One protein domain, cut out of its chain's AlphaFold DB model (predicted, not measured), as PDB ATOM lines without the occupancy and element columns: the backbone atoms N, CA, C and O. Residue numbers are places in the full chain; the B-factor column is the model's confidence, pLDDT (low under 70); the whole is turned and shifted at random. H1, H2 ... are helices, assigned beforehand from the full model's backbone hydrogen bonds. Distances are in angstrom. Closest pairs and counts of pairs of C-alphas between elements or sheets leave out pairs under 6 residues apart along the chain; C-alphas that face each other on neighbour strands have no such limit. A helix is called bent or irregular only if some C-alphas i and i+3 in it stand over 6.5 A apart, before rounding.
ATOM      1  N   VAL A  14      20.426  -9.844 -38.171       68.50
ATOM      2  CA  VAL A  14      21.435  -9.775 -37.102       68.50
ATOM      3  C   VAL A  14      21.218 -10.888 -36.076       68.50
ATOM      4  O   VAL A  14      22.180 -11.555 -35.708       68.50
ATOM      5  N   TRP A  15      19.968 -11.171 -35.694       70.62
ATOM      6  CA  TRP A  15      19.638 -12.288 -34.798       70.62
ATOM      7  C   TRP A  15      19.956 -13.658 -35.410       70.62
ATOM      8  O   TRP A  15      20.457 -14.540 -34.714       70.62
ATOM      9  N   HIS A  16      19.747 -13.835 -36.718       70.00
ATOM     10  CA  HIS A  16      20.119 -15.072 -37.408       70.00
ATOM     11  C   HIS A  16      21.645 -15.272 -37.458       70.00
ATOM     12  O   HIS A  16      22.141 -16.374 -37.209       70.00
ATOM     13  N   TRP A  17      22.413 -14.212 -37.733       73.12
ATOM     14  CA  TRP A  17      23.879 -14.259 -37.699       73.12
ATOM     15  C   TRP A  17      24.417 -14.470 -36.283       73.12
ATOM     16  O   TRP A  17      25.318 -15.289 -36.104       73.12
ATOM     17  N   ALA A  18      23.836 -13.796 -35.287       75.31
ATOM     18  CA  ALA A  18      24.180 -13.958 -33.881       75.31
ATOM     19  C   ALA A  18      23.912 -15.391 -33.405       75.31
ATOM     20  O   ALA A  18      24.801 -16.015 -32.838       75.31
ATOM     21  N   GLY A  19      22.746 -15.963 -33.725       76.88
ATOM     22  CA  GLY A  19      22.421 -17.352 -33.395       76.88
ATOM     23  C   GLY A  19      23.396 -18.352 -34.022       76.88
ATOM     24  O   GLY A  19      23.876 -19.261 -33.349       76.88
ATOM     25  N   ARG A  20      23.779 -18.155 -35.292       76.00
ATOM     26  CA  ARG A  20      24.790 -19.004 -35.948       76.00
ATOM     27  C   ARG A  20      26.176 -18.851 -35.333       76.00
ATOM     28  O   ARG A  20      26.864 -19.852 -35.156       76.00
ATOM     29  N   ALA A  21      26.589 -17.624 -35.016       77.88
ATOM     30  CA  ALA A  21      27.856 -17.368 -34.341       77.88
ATOM     31  C   ALA A  21      27.895 -18.064 -32.974       77.88
ATOM     32  O   ALA A  21      28.885 -18.712 -32.649       77.88
ATOM     33  N   LEU A  22      26.790 -18.008 -32.231       84.00
ATOM     34  CA  LEU A  22      26.643 -18.638 -30.925       84.00
ATOM     35  C   LEU A  22      26.718 -20.169 -31.032       84.00
ATOM     36  O   LEU A  22      27.455 -20.794 -30.277       84.00
ATOM     37  N   ILE A  23      26.072 -20.775 -32.034       83.81
ATOM     38  CA  ILE A  23      26.187 -22.217 -32.310       83.81
ATOM     39  C   ILE A  23      27.635 -22.611 -32.630       83.81
ATOM     40  O   ILE A  23      28.132 -23.596 -32.087       83.81
ATOM     41  N   TYR A  24      28.335 -21.853 -33.481       82.00
ATOM     42  CA  TYR A  24      29.743 -22.135 -33.777       82.00
ATOM     43  C   TYR A  24      30.633 -21.989 -32.548       82.00
ATOM     44  O   TYR A  24      31.548 -22.787 -32.372       82.00
ATOM     45  N   LEU A  25      30.351 -21.011 -31.693       83.06
ATOM     46  CA  LEU A  25      31.087 -20.785 -30.459       83.06
ATOM     47  C   LEU A  25      30.853 -21.918 -29.451       83.06
ATOM     48  O   LEU A  25      31.809 -22.394 -28.852       83.06
ATOM     49  N   ILE A  26      29.623 -22.427 -29.339       86.06
ATOM     50  CA  ILE A  26      29.306 -23.629 -28.552       86.06
ATOM     51  C   ILE A  26      30.057 -24.843 -29.111       86.06
ATOM     52  O   ILE A  26      30.753 -25.527 -28.366       86.06
ATOM     53  N   LEU A  27      29.976 -25.090 -30.421       86.44
ATOM     54  CA  LEU A  27      30.676 -26.201 -31.083       86.44
ATOM     55  C   LEU A  27      32.200 -26.104 -30.950       86.44
ATOM     56  O   LEU A  27      32.883 -27.124 -31.002       86.44
ATOM     57  N   LEU A  28      32.730 -24.891 -30.793       85.56
ATOM     58  CA  LEU A  28      34.144 -24.654 -30.556       85.56
ATOM     59  C   LEU A  28      34.509 -24.892 -29.086       85.56
ATOM     60  O   LEU A  28      35.445 -25.629 -28.810       85.56
ATOM     61  N   LEU A  29      33.794 -24.290 -28.136       86.56
ATOM     62  CA  LEU A  29      34.205 -24.265 -26.730       86.56
ATOM     63  C   LEU A  29      33.778 -25.504 -25.942       86.56
ATOM     64  O   LEU A  29      34.548 -25.978 -25.111       86.56
ATOM     65  N   VAL A  30      32.586 -26.054 -26.198       88.31
ATOM     66  CA  VAL A  30      32.058 -27.191 -25.425       88.31
ATOM     67  C   VAL A  30      32.992 -28.404 -25.462       88.31
ATOM     68  O   VAL A  30      33.269 -28.937 -24.392       88.31
ATOM     69  N   PRO A  31      33.546 -28.827 -26.617       85.44
ATOM     70  CA  PRO A  31      34.496 -29.939 -26.648       85.44
ATOM     71  C   PRO A  31      35.756 -29.698 -25.811       85.44
ATOM     72  O   PRO A  31      36.216 -30.608 -25.127       85.44
ATOM     73  N   ALA A  32      36.289 -28.472 -25.840       82.25
ATOM     74  CA  ALA A  32      37.479 -28.107 -25.078       82.25
ATOM     75  C   ALA A  32      37.210 -28.147 -23.568       82.25
ATOM     76  O   ALA A  32      37.970 -28.767 -22.825       82.25
ATOM     77  N   PHE A  33      36.095 -27.561 -23.123       84.50
ATOM     78  CA  PHE A  33      35.688 -27.598 -21.718       84.50
ATOM     79  C   PHE A  33      35.355 -29.011 -21.243       84.50
ATOM     80  O   PHE A  33      35.778 -29.402 -20.160       84.50
ATOM     81  N   ALA A  34      34.637 -29.794 -22.051       84.75
ATOM     82  CA  ALA A  34      34.282 -31.166 -21.707       84.75
ATOM     83  C   ALA A  34      35.527 -32.042 -21.520       84.75
ATOM     84  O   ALA A  34      35.584 -32.821 -20.575       84.75
ATOM     85  N   ILE A  35      36.543 -31.885 -22.378       83.44
ATOM     86  CA  ILE A  35      37.818 -32.594 -22.228       83.44
ATOM     87  C   ILE A  35      38.540 -32.176 -20.950       83.44
ATOM     88  O   ILE A  35      38.990 -33.048 -20.211       83.44
ATOM     89  N   GLN A  36      38.648 -30.875 -20.674       81.19
ATOM     90  CA  GLN A  36      39.315 -30.405 -19.457       81.19
ATOM     91  C   GLN A  36      38.612 -30.912 -18.200       81.19
ATOM     92  O   GLN A  36      39.262 -31.486 -17.331       81.19
ATOM     93  N   TRP A  37      37.284 -30.805 -18.158       85.06
ATOM     94  CA  TRP A  37      36.483 -31.337 -17.063       85.06
ATOM     95  C   TRP A  37      36.706 -32.842 -16.873       85.06
ATOM     96  O   TRP A  37      36.885 -33.307 -15.753       85.06
ATOM     97  N   LEU A  38      36.766 -33.618 -17.960       84.44
ATOM     98  CA  LEU A  38      36.987 -35.065 -17.893       84.44
ATOM     99  C   LEU A  38      38.400 -35.422 -17.406       84.44
ATOM    100  O   LEU A  38      38.578 -36.404 -16.690       84.44
ATOM    101  N   VAL A  39      39.398 -34.609 -17.759       81.88
ATOM    102  CA  VAL A  39      40.773 -34.735 -17.258       81.88
ATOM    103  C   VAL A  39      40.845 -34.432 -15.762       81.88
ATOM    104  O   VAL A  39      41.549 -35.133 -15.040       81.88
ATOM    105  N   GLU A  40      40.104 -33.439 -15.273       83.31
ATOM    106  CA  GLU A  40      40.077 -33.071 -13.850       83.31
ATOM    107  C   GLU A  40      39.484 -34.169 -12.955       83.31
ATOM    108  O   GLU A  40      39.900 -34.307 -11.804       83.31
ATOM    109  N   GLN A  41      38.572 -34.993 -13.484       84.69
ATOM    110  CA  GLN A  41      37.986 -36.130 -12.760       84.69
ATOM    111  C   GLN A  41      38.953 -37.312 -12.583       84.69
ATOM    112  O   GLN A  41      38.681 -38.229 -11.805       84.69
ATOM    113  N   LEU A  42      40.075 -37.335 -13.307       82.44
ATOM    114  CA  LEU A  42      41.040 -38.427 -13.222       82.44
ATOM    115  C   LEU A  42      41.922 -38.302 -11.977       82.44
ATOM    116  O   LEU A  42      42.183 -37.197 -11.500       82.44
ATOM    117  N   PRO A  43      42.442 -39.422 -11.448       81.50
ATOM    118  CA  PRO A  43      43.345 -39.378 -10.308       81.50
ATOM    119  C   PRO A  43      44.650 -38.649 -10.683       81.50
ATOM    120  O   PRO A  43      45.144 -38.763 -11.807       81.50
ATOM    121  N   LYS A  44      45.209 -37.865  -9.748       77.69
ATOM    122  CA  LYS A  44      46.316 -36.905  -9.991       77.69
ATOM    123  C   LYS A  44      47.555 -37.509 -10.662       77.69
ATOM    124  O   LYS A  44      48.252 -36.828 -11.403       77.69
ATOM    125  N   ASN A  45      47.815 -38.787 -10.417       77.12
ATOM    126  CA  ASN A  45      48.890 -39.568 -11.032       77.12
ATOM    127  C   ASN A  45      48.672 -39.848 -12.532       77.12
ATOM    128  O   ASN A  45      49.647 -40.040 -13.252       77.12
ATOM    129  N   ALA A  46      47.428 -39.845 -13.011       74.69
ATOM    130  CA  ALA A  46      47.081 -39.995 -14.424       74.69
ATOM    131  C   ALA A  46      46.807 -38.650 -15.125       74.69
ATOM    132  O   ALA A  46      46.925 -38.570 -16.346       74.69
ATOM    133  N   GLN A  47      46.489 -37.585 -14.375       75.25
ATOM    134  CA  GLN A  47      46.070 -36.291 -14.930       75.25
ATOM    135  C   GLN A  47      47.050 -35.716 -15.959       75.25
ATOM    136  O   GLN A  47      46.613 -35.336 -17.038       75.25
ATOM    137  N   SER A  48      48.360 -35.684 -15.691       70.75
ATOM    138  CA  SER A  48      49.319 -35.075 -16.629       70.75
ATOM    139  C   SER A  48      49.402 -35.823 -17.961       70.75
ATOM    140  O   SER A  48      49.320 -35.205 -19.022       70.75
ATOM    141  N   THR A  49      49.509 -37.154 -17.934       70.31
ATOM    142  CA  THR A  49      49.598 -37.961 -19.161       70.31
ATOM    143  C   THR A  49      48.272 -37.961 -19.916       70.31
ATOM    144  O   THR A  49      48.254 -37.804 -21.138       70.31
ATOM    145  N   THR A  50      47.143 -38.063 -19.210       75.31
ATOM    146  CA  THR A  50      45.829 -38.035 -19.852       75.31
ATOM    147  C   THR A  50      45.469 -36.646 -20.376       75.31
ATOM    148  O   THR A  50      44.869 -36.559 -21.442       75.31
ATOM    149  N   ALA A  51      45.901 -35.560 -19.727       71.31
ATOM    150  CA  ALA A  51      45.750 -34.198 -20.244       71.31
ATOM    151  C   ALA A  51      46.469 -34.017 -21.583       71.31
ATOM    152  O   ALA A  51      45.935 -33.372 -22.487       71.31
ATOM    153  N   ILE A  52      47.663 -34.600 -21.725       70.19
ATOM    154  CA  ILE A  52      48.408 -34.579 -22.986       70.19
ATOM    155  C   ILE A  52      47.610 -35.331 -24.045       70.19
ATOM    156  O   ILE A  52      47.282 -34.751 -25.070       70.19
ATOM    157  N   VAL A  53      47.226 -36.584 -23.798       74.38
ATOM    158  CA  VAL A  53      46.484 -37.383 -24.789       74.38
ATOM    159  C   VAL A  53      45.143 -36.736 -25.149       74.38
ATOM    160  O   VAL A  53      44.764 -36.705 -26.321       74.38
ATOM    161  N   ALA A  54      44.433 -36.166 -24.180       75.12
ATOM    162  CA  ALA A  54      43.126 -35.574 -24.414       75.12
ATOM    163  C   ALA A  54      43.208 -34.270 -25.227       75.12
ATOM    164  O   ALA A  54      42.446 -34.095 -26.174       75.12
ATOM    165  N   ASN A  55      44.166 -33.384 -24.934       73.75
ATOM    166  CA  ASN A  55      44.331 -32.135 -25.686       73.75
ATOM    167  C   ASN A  55      45.055 -32.337 -27.019       73.75
ATOM    168  O   ASN A  55      44.724 -31.694 -28.014       73.75
ATOM    169  N   VAL A  56      46.039 -33.234 -27.048       72.62
ATOM    170  CA  VAL A  56      46.834 -33.496 -28.242       72.62
ATOM    171  C   VAL A  56      46.068 -34.383 -29.201       72.62
ATOM    172  O   VAL A  56      46.088 -34.091 -30.378       72.62
ATOM    173  N   VAL A  57      45.387 -35.439 -28.768       77.81
ATOM    174  CA  VAL A  57      44.798 -36.423 -29.694       77.81
ATOM    175  C   VAL A  57      43.281 -36.307 -29.745       77.81
ATOM    176  O   VAL A  57      42.712 -36.168 -30.828       77.81
ATOM    177  N   ALA A  58      42.606 -36.331 -28.596       83.06
ATOM    178  CA  ALA A  58      41.145 -36.390 -28.580       83.06
ATOM    179  C   ALA A  58      40.505 -35.095 -29.100       83.06
ATOM    180  O   ALA A  58      39.614 -35.148 -29.945       83.06
ATOM    181  N   LEU A  59      40.991 -33.933 -28.660       84.94
ATOM    182  CA  LEU A  59      40.455 -32.630 -29.050       84.94
ATOM    183  C   LEU A  59      40.444 -32.403 -30.580       84.94
ATOM    184  O   LEU A  59      39.372 -32.118 -31.125       84.94
ATOM    185  N   PRO A  60      41.561 -32.563 -31.321       84.12
ATOM    186  CA  PRO A  60      41.540 -32.416 -32.775       84.12
ATOM    187  C   PRO A  60      40.679 -33.477 -33.469       84.12
ATOM    188  O   PRO A  60      40.008 -33.152 -34.451       84.12
ATOM    189  N   LEU A  61      40.623 -34.716 -32.964       86.81
ATOM    190  CA  LEU A  61      39.733 -35.741 -33.519       86.81
ATOM    191  C   LEU A  61      38.255 -35.379 -33.341       86.81
ATOM    192  O   LEU A  61      37.465 -35.570 -34.264       86.81
ATOM    193  N   ILE A  62      37.882 -34.795 -32.202       89.12
ATOM    194  CA  ILE A  62      36.520 -34.310 -31.967       89.12
ATOM    195  C   ILE A  62      36.196 -33.155 -32.914       89.12
ATOM    196  O   ILE A  62      35.144 -33.179 -33.552       89.12
ATOM    197  N   TYR A  63      37.094 -32.180 -33.093       88.88
ATOM    198  CA  TYR A  63      36.860 -31.104 -34.065       88.88
ATOM    199  C   TYR A  63      36.757 -31.614 -35.500       88.88
ATOM    200  O   TYR A  63      35.941 -31.111 -36.276       88.88
ATOM    201  N   MET A  64      37.522 -32.648 -35.849       85.62
ATOM    202  CA  MET A  64      37.395 -33.327 -37.134       85.62
ATOM    203  C   MET A  64      36.035 -34.027 -37.271       85.62
ATOM    204  O   MET A  64      35.373 -33.880 -38.298       85.62
ATOM    205  N   ALA A  65      35.568 -34.728 -36.235       86.88
ATOM    206  CA  ALA A  65      34.254 -35.372 -36.223       86.88
ATOM    207  C   ALA A  65      33.113 -34.350 -36.352       86.88
ATOM    208  O   ALA A  65      32.200 -34.540 -37.156       86.88
ATOM    209  N   ILE A  66      33.200 -33.225 -35.634       86.62
ATOM    210  CA  ILE A  66      32.247 -32.113 -35.740       86.62
ATOM    211  C   ILE A  66      32.269 -31.526 -37.151       86.62
ATOM    212  O   ILE A  66      31.211 -31.306 -37.738       86.62
ATOM    213  N   TYR A  67      33.452 -31.308 -37.731       84.00
ATOM    214  CA  TYR A  67      33.575 -30.825 -39.104       84.00
ATOM    215  C   TYR A  67      32.897 -31.769 -40.108       84.00
ATOM    216  O   TYR A  67      32.138 -31.312 -40.968       84.00
ATOM    217  N   LEU A  68      33.121 -33.079 -39.984       84.50
ATOM    218  CA  LEU A  68      32.483 -34.087 -40.833       84.50
ATOM    219  C   LEU A  68      30.960 -34.119 -40.635       84.50
ATOM    220  O   LEU A  68      30.221 -34.203 -41.618       84.50
ATOM    221  N   GLY A  69      30.482 -33.989 -39.394       83.44
ATOM    222  CA  GLY A  69      29.059 -33.875 -39.073       83.44
ATOM    223  C   GLY A  69      28.417 -32.637 -39.704       83.44
ATOM    224  O   GLY A  69      27.420 -32.747 -40.414       83.44
ATOM    225  N   LEU A  70      29.042 -31.467 -39.548       82.06
ATOM    226  CA  LEU A  70      28.592 -30.216 -40.166       82.06
ATOM    227  C   LEU A  70      28.584 -30.298 -41.695       82.06
ATOM    228  O   LEU A  70      27.687 -29.746 -42.332       82.06
ATOM    229  N   ARG A  71      29.557 -31.002 -42.290       76.31
ATOM    230  CA  ARG A  71      29.612 -31.224 -43.738       76.31
ATOM    231  C   ARG A  71      28.450 -32.090 -44.230       76.31
ATOM    232  O   ARG A  71      27.901 -31.778 -45.281       76.31
ATOM    233  N   LYS A  72      28.042 -33.127 -43.485       77.94
ATOM    234  CA  LYS A  72      26.879 -33.964 -43.840       77.94
ATOM    235  C   LYS A  72      25.558 -33.192 -43.830       77.94
ATOM    236  O   LYS A  72      24.681 -33.493 -44.625       77.94
ATOM    237  N   ILE A  73      25.431 -32.194 -42.957       73.44
ATOM    238  CA  ILE A  73      24.201 -31.398 -42.790       73.44
ATOM    239  C   ILE A  73      24.105 -30.271 -43.849       73.44
ATOM    240  O   ILE A  73      23.152 -29.500 -43.868       73.44
ATOM    241  N   GLY A  74      25.094 -30.133 -44.743       60.09
ATOM    242  CA  GLY A  74      25.114 -29.066 -45.754       60.09
ATOM    243  C   GLY A  74      25.350 -27.667 -45.168       60.09
ATOM    244  O   GLY A  74      25.304 -26.665 -45.884       60.09
ATOM    245  N   ALA A  75      25.649 -27.565 -43.868       60.62
ATOM    246  CA  ALA A  75      26.116 -26.320 -43.284       60.62
ATOM    247  C   ALA A  75      27.437 -25.934 -43.963       60.62
ATOM    248  O   ALA A  75      28.268 -26.798 -44.239       60.62
ATOM    249  N   ARG A  76      27.646 -24.631 -44.216       63.16
ATOM    250  CA  ARG A  76      28.867 -24.059 -44.820       63.16
ATOM    251  C   ARG A  76      30.071 -24.259 -43.878       63.16
ATOM    252  O   ARG A  76      30.567 -23.320 -43.256       63.16
ATOM    253  N   SER A  77      30.503 -25.514 -43.766       64.50
ATOM    254  CA  SER A  77      31.451 -26.119 -42.816       64.50
ATOM    255  C   SER A  77      32.848 -25.516 -42.893       64.50
ATOM    256  O   SER A  77      33.641 -25.614 -41.962       64.50
ATOM    257  N   GLN A  78      33.121 -24.813 -43.986       69.75
ATOM    258  CA  GLN A  78      34.363 -24.104 -44.226       69.75
ATOM    259  C   GLN A  78      34.642 -23.013 -43.186       69.75
ATOM    260  O   GLN A  78      35.779 -22.873 -42.752       69.75
ATOM    261  N   LYS A  79      33.611 -22.280 -42.734       79.00
ATOM    262  CA  LYS A  79      33.779 -21.242 -41.699       79.00
ATOM    263  C   LYS A  79      34.193 -21.839 -40.354       79.00
ATOM    264  O   LYS A  79      35.013 -21.255 -39.659       79.00
ATOM    265  N   PHE A  80      33.662 -23.016 -40.022       82.06
ATOM    266  CA  PHE A  80      33.977 -23.710 -38.777       82.06
ATOM    267  C   PHE A  80      35.448 -24.127 -38.711       82.06
ATOM    268  O   PHE A  80      36.096 -23.880 -37.701       82.06
ATOM    269  N   ILE A  81      36.008 -24.663 -39.803       84.25
ATOM    270  CA  ILE A  81      37.436 -25.009 -39.846       84.25
ATOM    271  C   ILE A  81      38.328 -23.793 -39.580       84.25
ATOM    272  O   ILE A  81      39.313 -23.928 -38.861       84.25
ATOM    273  N   TYR A  82      37.995 -22.608 -40.100       85.44
ATOM    274  CA  TYR A  82      38.786 -21.408 -39.807       85.44
ATOM    275  C   TYR A  82      38.754 -21.041 -38.318       85.44
ATOM    276  O   TYR A  82      39.787 -20.664 -37.769       85.44
ATOM    277  N   PHE A  83      37.612 -21.210 -37.643       87.44
ATOM    278  CA  PHE A  83      37.533 -21.027 -36.191       87.44
ATOM    279  C   PHE A  83      38.342 -22.079 -35.425       87.44
ATOM    280  O   PHE A  83      39.004 -21.730 -34.453       87.44
ATOM    281  N   VAL A  84      38.356 -23.334 -35.882       86.56
ATOM    282  CA  VAL A  84      39.203 -24.391 -35.301       86.56
ATOM    283  C   VAL A  84      40.688 -24.052 -35.467       86.56
ATOM    284  O   VAL A  84      41.448 -24.163 -34.510       86.56
ATOM    285  N   ILE A  85      41.108 -23.573 -36.642       88.31
ATOM    286  CA  ILE A  85      42.488 -23.117 -36.874       88.31
ATOM    287  C   ILE A  85      42.841 -21.975 -35.915       88.31
ATOM    288  O   ILE A  85      43.868 -22.040 -35.246       88.31
ATOM    289  N   LEU A  86      41.980 -20.957 -35.806       89.88
ATOM    290  CA  LEU A  86      42.186 -19.841 -34.877       89.88
ATOM    291  C   LEU A  86      42.285 -20.306 -33.422       89.88
ATOM    292  O   LEU A  86      43.132 -19.808 -32.683       89.88
ATOM    293  N   LEU A  87      41.468 -21.279 -33.020       88.56
ATOM    294  CA  LEU A  87      41.548 -21.874 -31.692       88.56
ATOM    295  C   LEU A  87      42.915 -22.524 -31.457       88.56
ATOM    296  O   LEU A  87      43.546 -22.240 -30.445       88.56
ATOM    297  N   PHE A  88      43.401 -23.356 -32.383       88.50
ATOM    298  CA  PHE A  88      44.711 -23.997 -32.227       88.50
ATOM    299  C   PHE A  88      45.867 -22.994 -32.258       88.50
ATOM    300  O   PHE A  88      46.845 -23.200 -31.545       88.50
ATOM    301  N   ILE A  89      45.749 -21.881 -32.992       90.06
ATOM    302  CA  ILE A  89      46.710 -20.770 -32.910       90.06
ATOM    303  C   ILE A  89      46.694 -20.152 -31.505       90.06
ATOM    304  O   ILE A  89      47.754 -19.948 -30.917       90.06
ATOM    305  N   ALA A  90      45.512 -19.876 -30.943       88.50
ATOM    306  CA  ALA A  90      45.382 -19.291 -29.608       88.50
ATOM    307  C   ALA A  90      45.910 -20.228 -28.507       88.50
ATOM    308  O   ALA A  90      46.649 -19.790 -27.623       88.50
ATOM    309  N   LEU A  91      45.584 -21.521 -28.589       85.62
ATOM    310  CA  LEU A  91      46.107 -22.550 -27.688       85.62
ATOM    311  C   LEU A  91      47.623 -22.688 -27.832       85.62
ATOM    312  O   LEU A  91      48.335 -22.683 -26.833       85.62
ATOM    313  N   GLY A  92      48.125 -22.731 -29.065       86.44
ATOM    314  CA  GLY A  92      49.553 -22.777 -29.355       86.44
ATOM    315  C   GLY A  92      50.312 -21.589 -28.789       86.44
ATOM    316  O   GLY A  92      51.360 -21.759 -28.177       86.44
ATOM    317  N   TYR A  93      49.758 -20.386 -28.917       88.25
ATOM    318  CA  TYR A  93      50.336 -19.183 -28.325       88.25
ATOM    319  C   TYR A  93      50.372 -19.252 -26.790       88.25
ATOM    320  O   TYR A  93      51.389 -18.907 -26.183       88.25
ATOM    321  N   ALA A  94      49.296 -19.725 -26.153       86.38
ATOM    322  CA  ALA A  94      49.241 -19.891 -24.702       86.38
ATOM    323  C   ALA A  94      50.261 -20.929 -24.199       86.38
ATOM    324  O   ALA A  94      51.003 -20.649 -23.254       86.38
ATOM    325  N   GLU A  95      50.342 -22.089 -24.856       83.56
ATOM    326  CA  GLU A  95      51.317 -23.141 -24.543       83.56
ATOM    327  C   GLU A  95      52.751 -22.687 -24.827       83.56
ATOM    328  O   GLU A  95      53.635 -22.897 -24.003       83.56
ATOM    329  N   GLY A  96      52.986 -21.959 -25.920       85.31
ATOM    330  CA  GLY A  96      54.286 -21.368 -26.225       85.31
ATOM    331  C   GLY A  96      54.730 -20.387 -25.148       85.31
ATOM    332  O   GLY A  96      55.830 -20.510 -24.611       85.31
ATOM    333  N   LYS A  97      53.854 -19.462 -24.738       87.75
ATOM    334  CA  LYS A  97      54.153 -18.534 -23.640       87.75
ATOM    335  C   LYS A  97      54.497 -19.282 -22.347       87.75
ATOM    336  O   LYS A  97      55.447 -18.901 -21.662       87.75
ATOM    337  N   ARG A  98      53.772 -20.357 -22.013       81.50
ATOM    338  CA  ARG A  98      54.091 -21.218 -20.860       81.50
ATOM    339  C   ARG A  98      55.425 -21.935 -21.031       81.50
ATOM    340  O   ARG A  98      56.198 -21.983 -20.081       81.50
ATOM    341  N   ALA A  99      55.725 -22.448 -22.219       84.94
ATOM    342  CA  ALA A  99      56.968 -23.149 -22.524       84.94
ATOM    343  C   ALA A  99      58.192 -22.248 -22.318       84.94
ATOM    344  O   ALA A  99      59.146 -22.650 -21.657       84.94
ATOM    345  N   PHE A 100      58.123 -21.003 -22.797       86.75
ATOM    346  CA  PHE A 100      59.201 -20.026 -22.636       86.75
ATOM    347  C   PHE A 100      59.351 -19.499 -21.203       86.75
ATOM    348  O   PHE A 100      60.449 -19.125 -20.813       86.75
ATOM    349  N   THR A 101      58.274 -19.461 -20.412       87.88
ATOM    350  CA  THR A 101      58.312 -18.922 -19.038       87.88
ATOM    351  C   THR A 101      58.628 -19.973 -17.978       87.88
ATOM    352  O   THR A 101      59.339 -19.683 -17.024       87.88
ATOM    353  N   THR A 102      58.103 -21.188 -18.127       83.44
ATOM    354  CA  THR A 102      58.227 -22.261 -17.125       83.44
ATOM    355  C   THR A 102      59.263 -23.317 -17.496       83.44
ATOM    356  O   THR A 102      59.623 -24.131 -16.652       83.44
ATOM    357  N   GLY A 103      59.714 -23.356 -18.756       76.06
ATOM    358  CA  GLY A 103      60.634 -24.379 -19.257       76.06
ATOM    359  C   GLY A 103      60.049 -25.797 -19.292       76.06
ATOM    360  O   GLY A 103      60.771 -26.748 -19.584       76.06
ATOM    361  N   GLN A 104      58.755 -25.975 -19.000       78.94
ATOM    362  CA  GLN A 104      58.135 -27.295 -18.939       78.94
ATOM    363  C   GLN A 104      58.071 -27.945 -20.324       78.94
ATOM    364  O   GLN A 104      57.514 -27.386 -21.271       78.94
ATOM    365  N   PHE A 105      58.579 -29.174 -20.417       74.75
ATOM    366  CA  PHE A 105      58.560 -29.963 -21.651       74.75
ATOM    367  C   PHE A 105      57.134 -30.219 -22.169       74.75
ATOM    368  O   PHE A 105      56.901 -30.255 -23.375       74.75
ATOM    369  N   GLN A 106      56.156 -30.329 -21.266       72.81
ATOM    370  CA  GLN A 106      54.749 -30.506 -21.624       72.81
ATOM    371  C   GLN A 106      54.208 -29.336 -22.463       72.81
ATOM    372  O   GLN A 106      53.544 -29.559 -23.475       72.81
ATOM    373  N   SER A 107      54.548 -28.103 -22.092       78.75
ATOM    374  CA  SER A 107      54.140 -26.894 -22.815       78.75
ATOM    375  C   SER A 107      54.815 -26.802 -24.192       78.75
ATOM    376  O   SER A 107      54.204 -26.367 -25.166       78.75
ATOM    377  N   TRP A 108      56.062 -27.282 -24.311       80.75
ATOM    378  CA  TRP A 108      56.757 -27.414 -25.599       80.75
ATOM    379  C   TRP A 108      56.078 -28.426 -26.524       80.75
ATOM    380  O   TRP A 108      55.871 -28.137 -27.703       80.75
ATOM    381  N   ALA A 109      55.678 -29.584 -25.992       80.88
ATOM    382  CA  ALA A 109      54.910 -30.567 -26.750       80.88
ATOM    383  C   ALA A 109      53.564 -29.982 -27.214       80.88
ATOM    384  O   ALA A 109      53.204 -30.126 -28.382       80.88
ATOM    385  N   GLY A 110      52.858 -29.253 -26.341       80.94
ATOM    386  CA  GLY A 110      51.628 -28.538 -26.691       80.94
ATOM    387  C   GLY A 110      51.822 -27.541 -27.839       80.94
ATOM    388  O   GLY A 110      51.051 -27.549 -28.800       80.94
ATOM    389  N   LEU A 111      52.893 -26.742 -27.791       85.12
ATOM    390  CA  LEU A 111      53.245 -25.796 -28.852       85.12
ATOM    391  C   LEU A 111      53.500 -26.504 -30.190       85.12
ATOM    392  O   LEU A 111      52.887 -26.144 -31.195       85.12
ATOM    393  N   VAL A 112      54.362 -27.525 -30.218       88.19
ATOM    394  CA  VAL A 112      54.697 -28.249 -31.459       88.19
ATOM    395  C   VAL A 112      53.447 -28.878 -32.073       88.19
ATOM    396  O   VAL A 112      53.201 -28.743 -33.274       88.19
ATOM    397  N   MET A 113      52.612 -29.505 -31.245       85.38
ATOM    398  CA  MET A 113      51.379 -30.131 -31.712       85.38
ATOM    399  C   MET A 113      50.369 -29.101 -32.222       85.38
ATOM    400  O   MET A 113      49.716 -29.342 -33.233       85.38
ATOM    401  N   SER A 114      50.276 -27.926 -31.595       86.06
ATOM    402  CA  SER A 114      49.410 -26.846 -32.080       86.06
ATOM    403  C   SER A 114      49.795 -26.394 -33.492       86.06
ATOM    404  O   SER A 114      48.928 -26.274 -34.355       86.06
ATOM    405  N   ILE A 115      51.097 -26.244 -33.765       88.75
ATOM    406  CA  ILE A 115      51.620 -25.867 -35.082       88.75
ATOM    407  C   ILE A 115      51.269 -26.954 -36.100       88.75
ATOM    408  O   ILE A 115      50.770 -26.653 -37.188       88.75
ATOM    409  N   PHE A 116      51.469 -28.223 -35.729       90.94
ATOM    410  CA  PHE A 116      51.106 -29.356 -36.574       90.94
ATOM    411  C   PHE A 116      49.608 -29.356 -36.915       90.94
ATOM    412  O   PHE A 116      49.241 -29.488 -38.085       90.94
ATOM    413  N   TYR A 117      48.731 -29.138 -35.930       88.44
ATOM    414  CA  TYR A 117      47.284 -29.106 -36.149       88.44
ATOM    415  C   TYR A 117      46.827 -27.914 -36.970       88.44
ATOM    416  O   TYR A 117      45.994 -28.082 -37.860       88.44
ATOM    417  N   VAL A 118      47.404 -26.734 -36.749       90.44
ATOM    418  CA  VAL A 118      47.172 -25.573 -37.610       90.44
ATOM    419  C   VAL A 118      47.504 -25.923 -39.059       90.44
ATOM    420  O   VAL A 118      46.683 -25.664 -39.940       90.44
ATOM    421  N   GLY A 119      48.635 -26.586 -39.314       90.19
ATOM    422  CA  GLY A 119      48.997 -27.072 -40.647       90.19
ATOM    423  C   GLY A 119      47.987 -28.077 -41.215       90.19
ATOM    424  O   GLY A 119      47.472 -27.886 -42.320       90.19
ATOM    425  N   ALA A 120      47.645 -29.114 -40.448       88.12
ATOM    426  CA  ALA A 120      46.727 -30.169 -40.873       88.12
ATOM    427  C   ALA A 120      45.321 -29.632 -41.198       88.12
ATOM    428  O   ALA A 120      44.772 -29.913 -42.268       88.12
ATOM    429  N   PHE A 121      44.743 -28.810 -40.317       87.94
ATOM    430  CA  PHE A 121      43.435 -28.199 -40.550       87.94
ATOM    431  C   PHE A 121      43.477 -27.151 -41.663       87.94
ATOM    432  O   PHE A 121      42.519 -27.072 -42.433       87.94
ATOM    433  N   SER A 122      44.578 -26.411 -41.828       87.81
ATOM    434  CA  SER A 122      44.752 -25.490 -42.963       87.81
ATOM    435  C   SER A 122      44.750 -26.231 -44.300       87.81
ATOM    436  O   SER A 122      44.105 -25.788 -45.251       87.81
ATOM    437  N   TRP A 123      45.389 -27.402 -44.371       86.75
ATOM    438  CA  TRP A 123      45.351 -28.254 -45.560       86.75
ATOM    439  C   TRP A 123      43.934 -28.752 -45.882       86.75
ATOM    440  O   TRP A 123      43.506 -28.739 -47.041       86.75
ATOM    441  N   ILE A 124      43.166 -29.156 -44.862       85.12
ATOM    442  CA  ILE A 124      41.757 -29.549 -45.027       85.12
ATOM    443  C   ILE A 124      40.916 -28.345 -45.478       85.12
ATOM    444  O   ILE A 124      40.112 -28.480 -46.403       85.12
ATOM    445  N   ALA A 125      41.140 -27.166 -44.889       85.06
ATOM    446  CA  ALA A 125      40.478 -25.920 -45.272       85.06
ATOM    447  C   ALA A 125      40.720 -25.593 -46.747       85.06
ATOM    448  O   ALA A 125      39.781 -25.270 -47.470       85.06
ATOM    449  N   PHE A 126      41.971 -25.713 -47.200       82.06
ATOM    450  CA  PHE A 126      42.373 -25.443 -48.574       82.06
ATOM    451  C   PHE A 126      41.701 -26.398 -49.566       82.06
ATOM    452  O   PHE A 126      41.100 -25.954 -50.549       82.06
ATOM    453  N   ARG A 127      41.719 -27.710 -49.287       80.31
ATOM    454  CA  ARG A 127      41.030 -28.700 -50.134       80.31
ATOM    455  C   ARG A 127      39.515 -28.484 -50.156       80.31
ATOM    456  O   ARG A 127      38.910 -28.552 -51.224       80.31
ATOM    457  N   GLY A 128      38.913 -28.167 -49.010       71.38
ATOM    458  CA  GLY A 128      37.493 -27.827 -48.917       71.38
ATOM    459  C   GLY A 128      37.135 -26.547 -49.679       71.38
ATOM    460  O   GLY A 128      36.104 -26.497 -50.344       71.38
ATOM    461  N   ALA A 129      38.005 -25.537 -49.648       70.00
ATOM    462  CA  ALA A 129      37.815 -24.284 -50.372       70.00
ATOM    463  C   ALA A 129      37.848 -24.456 -51.885       70.00
ATOM    464  O   ALA A 129      37.047 -23.841 -52.589       70.00
ATOM    465  N   LYS A 130      38.744 -25.316 -52.376       68.19
ATOM    466  CA  LYS A 130      38.822 -25.649 -53.797       68.19
ATOM    467  C   LYS A 130      37.554 -26.364 -54.280       68.19
ATOM    468  O   LYS A 130      37.044 -26.013 -55.334       68.19
ATOM    469  N   ALA A 131      37.010 -27.291 -53.486       65.00
ATOM    470  CA  ALA A 131      35.757 -27.980 -53.809       65.00
ATOM    471  C   ALA A 131      34.555 -27.019 -53.842       65.00
ATOM    472  O   ALA A 131      33.822 -26.983 -54.821       65.00
ATOM    473  N   ASN A 132      34.415 -26.162 -52.827       65.69
ATOM    474  CA  ASN A 132      33.292 -25.225 -52.745       65.69
ATOM    475  C   ASN A 132      33.324 -24.160 -53.856       65.69
ATOM    476  O   ASN A 132      32.280 -23.703 -54.305       65.69
ATOM    477  N   ARG A 133      34.524 -23.766 -54.318       61.66
ATOM    478  CA  ARG A 133      34.668 -22.881 -55.484       61.66
ATOM    479  C   ARG A 133      34.093 -23.516 -56.747       61.66
ATOM    480  O   ARG A 133      33.380 -22.831 -57.472       61.66
ATOM    481  N   ASN A 134      34.366 -24.797 -56.977       62.34
ATOM    482  CA  ASN A 134      33.839 -25.511 -58.138       62.34
ATOM    483  C   ASN A 134      32.304 -25.597 -58.092       62.34
ATOM    484  O   ASN A 134      31.663 -25.321 -59.100       62.34
ATOM    485  N   ASP A 135      31.723 -25.863 -56.919       62.12
ATOM    486  CA  ASP A 135      30.263 -25.917 -56.748       62.12
ATOM    487  C   ASP A 135      29.602 -24.545 -56.970       62.12
ATOM    488  O   ASP A 135      28.553 -24.446 -57.605       62.12
ATOM    489  N   THR A 136      30.225 -23.454 -56.502       61.75
ATOM    490  CA  THR A 136      29.710 -22.098 -56.765       61.75
ATOM    491  C   THR A 136      29.805 -21.687 -58.229       61.75
ATOM    492  O   THR A 136      28.943 -20.940 -58.681       61.75
ATOM    493  N   ILE A 137      30.819 -22.154 -58.962       65.44
ATOM    494  CA  ILE A 137      30.949 -21.882 -60.400       65.44
ATOM    495  C   ILE A 137      29.850 -22.635 -61.158       65.44
ATOM    496  O   ILE A 137      29.124 -22.015 -61.924       65.44
ATOM    497  N   ALA A 138      29.629 -23.915 -60.840       62.00
ATOM    498  CA  ALA A 138      28.555 -24.710 -61.437       62.00
ATOM    499  C   ALA A 138      27.155 -24.124 -61.167       62.00
ATOM    500  O   ALA A 138      26.313 -24.092 -62.059       62.00
ATOM    501  N   ALA A 139      26.909 -23.603 -59.959       67.31
ATOM    502  CA  ALA A 139      25.651 -22.926 -59.639       67.31
ATOM    503  C   ALA A 139      25.473 -21.599 -60.403       67.31
ATOM    504  O   ALA A 139      24.352 -21.238 -60.757       67.31
ATOM    505  N   TYR A 140      26.565 -20.872 -60.661       63.88
ATOM    506  CA  TYR A 140      26.533 -19.629 -61.437       63.88
ATOM    507  C   TYR A 140      26.285 -19.901 -62.927       63.88
ATOM    508  O   TYR A 140      25.518 -19.176 -63.561       63.88
ATOM    509  N   ASP A 141      26.884 -20.965 -63.464       70.19
ATOM    510  CA  ASP A 141      26.681 -21.401 -64.846       70.19
ATOM    511  C   ASP A 141      25.253 -21.927 -65.065       70.19
ATOM    512  O   ASP A 141      24.603 -21.516 -66.025       70.19
ATOM    513  N   ALA A 142      24.696 -22.702 -64.126       68.00
ATOM    514  CA  ALA A 142      23.297 -23.142 -64.178       68.00
ATOM    515  C   ALA A 142      22.302 -21.963 -64.148       68.00
ATOM    516  O   ALA A 142      21.361 -21.915 -64.939       68.00
ATOM    517  N   ALA A 143      22.540 -20.961 -63.293       68.44
ATOM    518  CA  ALA A 143      21.714 -19.751 -63.253       68.44
ATOM    519  C   ALA A 143      21.821 -18.923 -64.549       68.44
ATOM    520  O   ALA A 143      20.869 -18.253 -64.956       68.44
ATOM    521  N   ARG A 144      22.981 -18.961 -65.215       67.56
ATOM    522  CA  ARG A 144      23.194 -18.304 -66.506       67.56
ATOM    523  C   ARG A 144      22.465 -19.035 -67.635       67.56
ATOM    524  O   ARG A 144      21.852 -18.377 -68.470       67.56
ATOM    525  N   GLU A 145      22.492 -20.364 -67.645       67.62
ATOM    526  CA  GLU A 145      21.747 -21.188 -68.606       67.62
ATOM    527  C   GLU A 145      20.229 -21.011 -68.463       67.62
ATOM    528  O   GLU A 145      19.543 -20.826 -69.472       67.62
ATOM    529  N   GLU A 146      19.703 -20.947 -67.235       65.31
ATOM    530  CA  GLU A 146      18.288 -20.633 -66.996       65.31
ATOM    531  C   GLU A 146      17.901 -19.277 -67.600       65.31
ATOM    532  O   GLU A 146      16.910 -19.181 -68.326       65.31
ATOM    533  N   GLN A 147      18.704 -18.228 -67.397       66.94
ATOM    534  CA  GLN A 147      18.422 -16.906 -67.970       66.94
ATOM    535  C   GLN A 147      18.459 -16.895 -69.503       66.94
ATOM    536  O   GLN A 147      17.633 -16.228 -70.129       66.94
ATOM    537  N   ILE A 148      19.382 -17.643 -70.113       65.12
ATOM    538  CA  ILE A 148      19.467 -17.781 -71.572       65.12
ATOM    539  C   ILE A 148      18.232 -18.519 -72.107       65.12
ATOM    540  O   ILE A 148      17.652 -18.090 -73.105       65.12
ATOM    541  N   SER A 149      17.784 -19.577 -71.425       68.81
ATOM    542  CA  SER A 149      16.591 -20.337 -71.819       68.81
ATOM    543  C   SER A 149      15.305 -19.503 -71.735       68.81
ATOM    544  O   SER A 149      14.512 -19.499 -72.676       68.81
ATOM    545  N   ILE A 150      15.146 -18.698 -70.677       71.38
ATOM    546  CA  ILE A 150      13.994 -17.804 -70.485       71.38
ATOM    547  C   ILE A 150      13.973 -16.701 -71.554       71.38
ATOM    548  O   ILE A 150      12.914 -16.374 -72.094       71.38
ATOM    549  N   GLN A 151      15.134 -16.134 -71.900       71.62
ATOM    550  CA  GLN A 151      15.227 -15.146 -72.982       71.62
ATOM    551  C   GLN A 151      14.928 -15.763 -74.353       71.62
ATOM    552  O   GLN A 151      14.209 -15.154 -75.147       71.62
ATOM    553  N   ALA A 152      15.421 -16.970 -74.630       69.44
ATOM    554  CA  ALA A 152      15.135 -17.678 -75.874       69.44
ATOM    555  C   ALA A 152      13.635 -17.990 -76.020       69.44
ATOM    556  O   ALA A 152      13.056 -17.777 -77.088       69.44
ATOM    557  N   GLU A 153      12.976 -18.411 -74.939       74.19
ATOM    558  CA  GLU A 153      11.537 -18.681 -74.938       74.19
ATOM    559  C   GLU A 153      10.704 -17.398 -75.125       74.19
ATOM    560  O   GLU A 153       9.704 -17.393 -75.849       74.19
ATOM    561  N   ALA A 154      11.147 -16.276 -74.547       71.50
ATOM    562  CA  ALA A 154      10.522 -14.970 -74.750       71.50
ATOM    563  C   ALA A 154      10.640 -14.484 -76.207       71.50
ATOM    564  O   ALA A 154       9.667 -13.963 -76.761       71.50
ATOM    565  N   ILE A 155      11.792 -14.694 -76.851       71.25
ATOM    566  CA  ILE A 155      12.011 -14.351 -78.267       71.25
ATOM    567  C   ILE A 155      11.144 -15.231 -79.177       71.25
ATOM    568  O   ILE A 155      10.503 -14.718 -80.095       71.25
ATOM    569  N   LEU A 156      11.057 -16.534 -78.899       72.56
ATOM    570  CA  LEU A 156      10.209 -17.460 -79.655       72.56
ATOM    571  C   LEU A 156       8.720 -17.101 -79.540       72.56
ATOM    572  O   LEU A 156       8.023 -17.051 -80.555       72.56
ATOM    573  N   ARG A 157       8.228 -16.764 -78.339       73.44
ATOM    574  CA  ARG A 157       6.846 -16.277 -78.166       73.44
ATOM    575  C   ARG A 157       6.603 -14.950 -78.879       73.44
ATOM    576  O   ARG A 157       5.542 -14.772 -79.475       73.44
ATOM    577  N   ALA A 158       7.564 -14.027 -78.851       73.75
ATOM    578  CA  ALA A 158       7.453 -12.762 -79.572       73.75
ATOM    579  C   ALA A 158       7.345 -12.985 -81.091       73.75
ATOM    580  O   ALA A 158       6.482 -12.387 -81.735       73.75
ATOM    581  N   GLN A 159       8.139 -13.903 -81.652       75.75
ATOM    582  CA  GLN A 159       8.059 -14.272 -83.069       75.75
ATOM    583  C   GLN A 159       6.724 -14.932 -83.431       75.75
ATOM    584  O   GLN A 159       6.132 -14.581 -84.451       75.75
ATOM    585  N   GLN A 160       6.209 -15.837 -82.593       76.81
ATOM    586  CA  GLN A 160       4.905 -16.472 -82.818       76.81
ATOM    587  C   GLN A 160       3.754 -15.460 -82.792       76.81
ATOM    588  O   GLN A 160       2.876 -15.497 -83.655       76.81
ATOM    589  N   LEU A 161       3.775 -14.510 -81.853       73.50
ATOM    590  CA  LEU A 161       2.791 -13.425 -81.793       73.50
ATOM    591  C   LEU A 161       2.878 -12.510 -83.019       73.50
ATOM    592  O   LEU A 161       1.855 -12.041 -83.520       73.50
ATOM    593  N   GLN A 162       4.089 -12.264 -83.518       74.00
ATOM    594  CA  GLN A 162       4.303 -11.451 -84.707       74.00
ATOM    595  C   GLN A 162       3.809 -12.167 -85.970       74.00
ATOM    596  O   GLN A 162       3.095 -11.544 -86.749       74.00
ATOM    597  N   GLN A 163       4.079 -13.470 -86.117       70.50
ATOM    598  CA  GLN A 163       3.550 -14.308 -87.202       70.50
ATOM    599  C   GLN A 163       2.021 -14.429 -87.167       70.50
ATOM    600  O   GLN A 163       1.373 -14.350 -88.207       70.50
ATOM    601  N   GLN A 164       1.419 -14.569 -85.983       71.50
ATOM    602  CA  GLN A 164      -0.039 -14.557 -85.848       71.50
ATOM    603  C   GLN A 164      -0.634 -13.203 -86.237       71.50
ATOM    604  O   GLN A 164      -1.675 -13.170 -86.883       71.50
ATOM    605  N   ARG A 165       0.015 -12.084 -85.889       64.38
ATOM    606  CA  ARG A 165      -0.435 -10.742 -86.298       64.38
ATOM    607  C   ARG A 165      -0.322 -10.519 -87.806       64.38
ATOM    608  O   ARG A 165      -1.249  -9.961 -88.381       64.38
ATOM    609  N   THR A 166       0.750 -10.973 -88.457       62.00
ATOM    610  CA  THR A 166       0.869 -10.902 -89.925       62.00
ATOM    611  C   THR A 166      -0.079 -11.857 -90.648       62.00
ATOM    612  O   THR A 166      -0.533 -11.522 -91.737       62.00
ATOM    613  N   ALA A 167      -0.429 -13.002 -90.055       60.50
ATOM    614  CA  ALA A 167      -1.420 -13.925 -90.612       60.50
ATOM    615  C   ALA A 167      -2.874 -13.442 -90.439       60.50
ATOM    616  O   ALA A 167      -3.706 -13.742 -91.286       60.50
ATOM    617  N   ARG A 168      -3.186 -12.691 -89.372       56.88
ATOM    618  CA  ARG A 168      -4.526 -12.112 -89.117       56.88
ATOM    619  C   ARG A 168      -4.780 -10.767 -89.807       56.88
ATOM    620  O   ARG A 168      -5.899 -10.276 -89.754       56.88
ATOM    621  N   GLY A 169      -3.733 -10.139 -90.347       56.12
ATOM    622  CA  GLY A 169      -3.793  -8.851 -91.049       56.12
ATOM    623  C   GLY A 169      -3.941  -8.962 -92.571       56.12
ATOM    624  O   GLY A 169      -3.826  -7.945 -93.252       56.12
ATOM    625  N   LYS A 170      -4.148 -10.173 -93.096       46.19
ATOM    626  CA  LYS A 170      -4.618 -10.447 -94.459       46.19
ATOM    627  C   LYS A 170      -6.070 -10.896 -94.396       46.19
ATOM    628  O   LYS A 170      -6.794 -10.583 -95.360       46.19
TER     629      LYS A 170
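AT A GLANCE: This is residues 14 to 170 of the 170 residues of an uncharacterized protein of Achromobacter agilis (UniProt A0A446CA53). One very long helix, H4, has its first part packed in a small up-and-down bundle with H2 and H3, while residues 133 to 168 of it stick out as a lone straight arm that makes most of the length. The bent helix H1 packs on the bundle, its second arm, H1b, beside H2, and its first residues, 14 to 20, stick out as well. The printed part has 157 residues with four named helices in the order H1, H2, H3, H4 and no named strand, and its class is all helix. The whole is extended, with a radius of gyration of the C-alphas of 27.1 A, and spans 103 by 26 by 25 A.

IN THESE COORDINATES: Find C-alpha 105 at (58.560, -29.963, -21.651); from there H4, residues 105 to 168, runs 94.1 A to C-alpha 168 at (-4.526, -12.112, -89.117). Before it look for H3, residues 78 to 102, 36.2 A long, and H2, residues 44 to 72, 39.1 A long. H2 is irregular, with C-alphas 45 and 48 7.2 A apart, and has a kink of 46 degrees near residue 53. Go to C-alpha 14 at (21.435, -9.775, -37.102) for H1, residues 14 to 40, assigned as one helix by its hydrogen bonds but bent, with C-alphas 28 and 31 6.6 A apart. Its arms are H1a, residues 14 to 28, 20.6 A, and H1b, residues 31 to 40, 14.3 A; they stand at a steep tilt of 35.5 degrees, only just past shallow.

HOW THE PARTS SIT: Start with the bundle of H2, H3 and H4, up and down, each helix running against the one before. H3 and H4, a hairpin, touch at a shallow tilt of 17 degrees, opposite ways, H4 with residues 105 to 129 alone; their closest C-alphas, of Ala 99 and Ser 107, are 4.7 A apart. H2, with residues 52 to 60 alone, touches residues 106 to 117 of H4, the same way at a shallow tilt of 8 degrees; the closest C-alphas are those of Val 56 and Met 113, 6.6 A. H2 and H3, also a hairpin, only just touch, with 3 pairs of C-alphas within 8 A. Moving outward, H1b and H2 form a hairpin and touch at a shallow tilt of 20 degrees, closest at the C-alphas of Val 39 and Ala 51, 5.8 A. H1a, with residues 24 to 28 alone, touches residues 80 to 87 of H3 at a steep tilt of 50 degrees, with the C-alphas of Tyr 24 and Phe 80 closest at 6.7 A. H1a and H4 are apart. In H1a, H1b, H3 and H4 every O i to N i+4 pair is within hydrogen-bond range; in H2 it is 21 of 25.

THE WHOLE: Look to Asn 45 and Lys 170 for the two C-alphas farthest apart, 103.3 A. The printed part has no cut, and its three links are tight. Residues 14 to 20 and 133 to 170 stand free; the body without them spans 45 by 28 by 21 A. The mean pLDDT of the printed part is 77.6, and 32 residues are under 70, among them residues 74 to 78, 130 to 140 and 165 to 170.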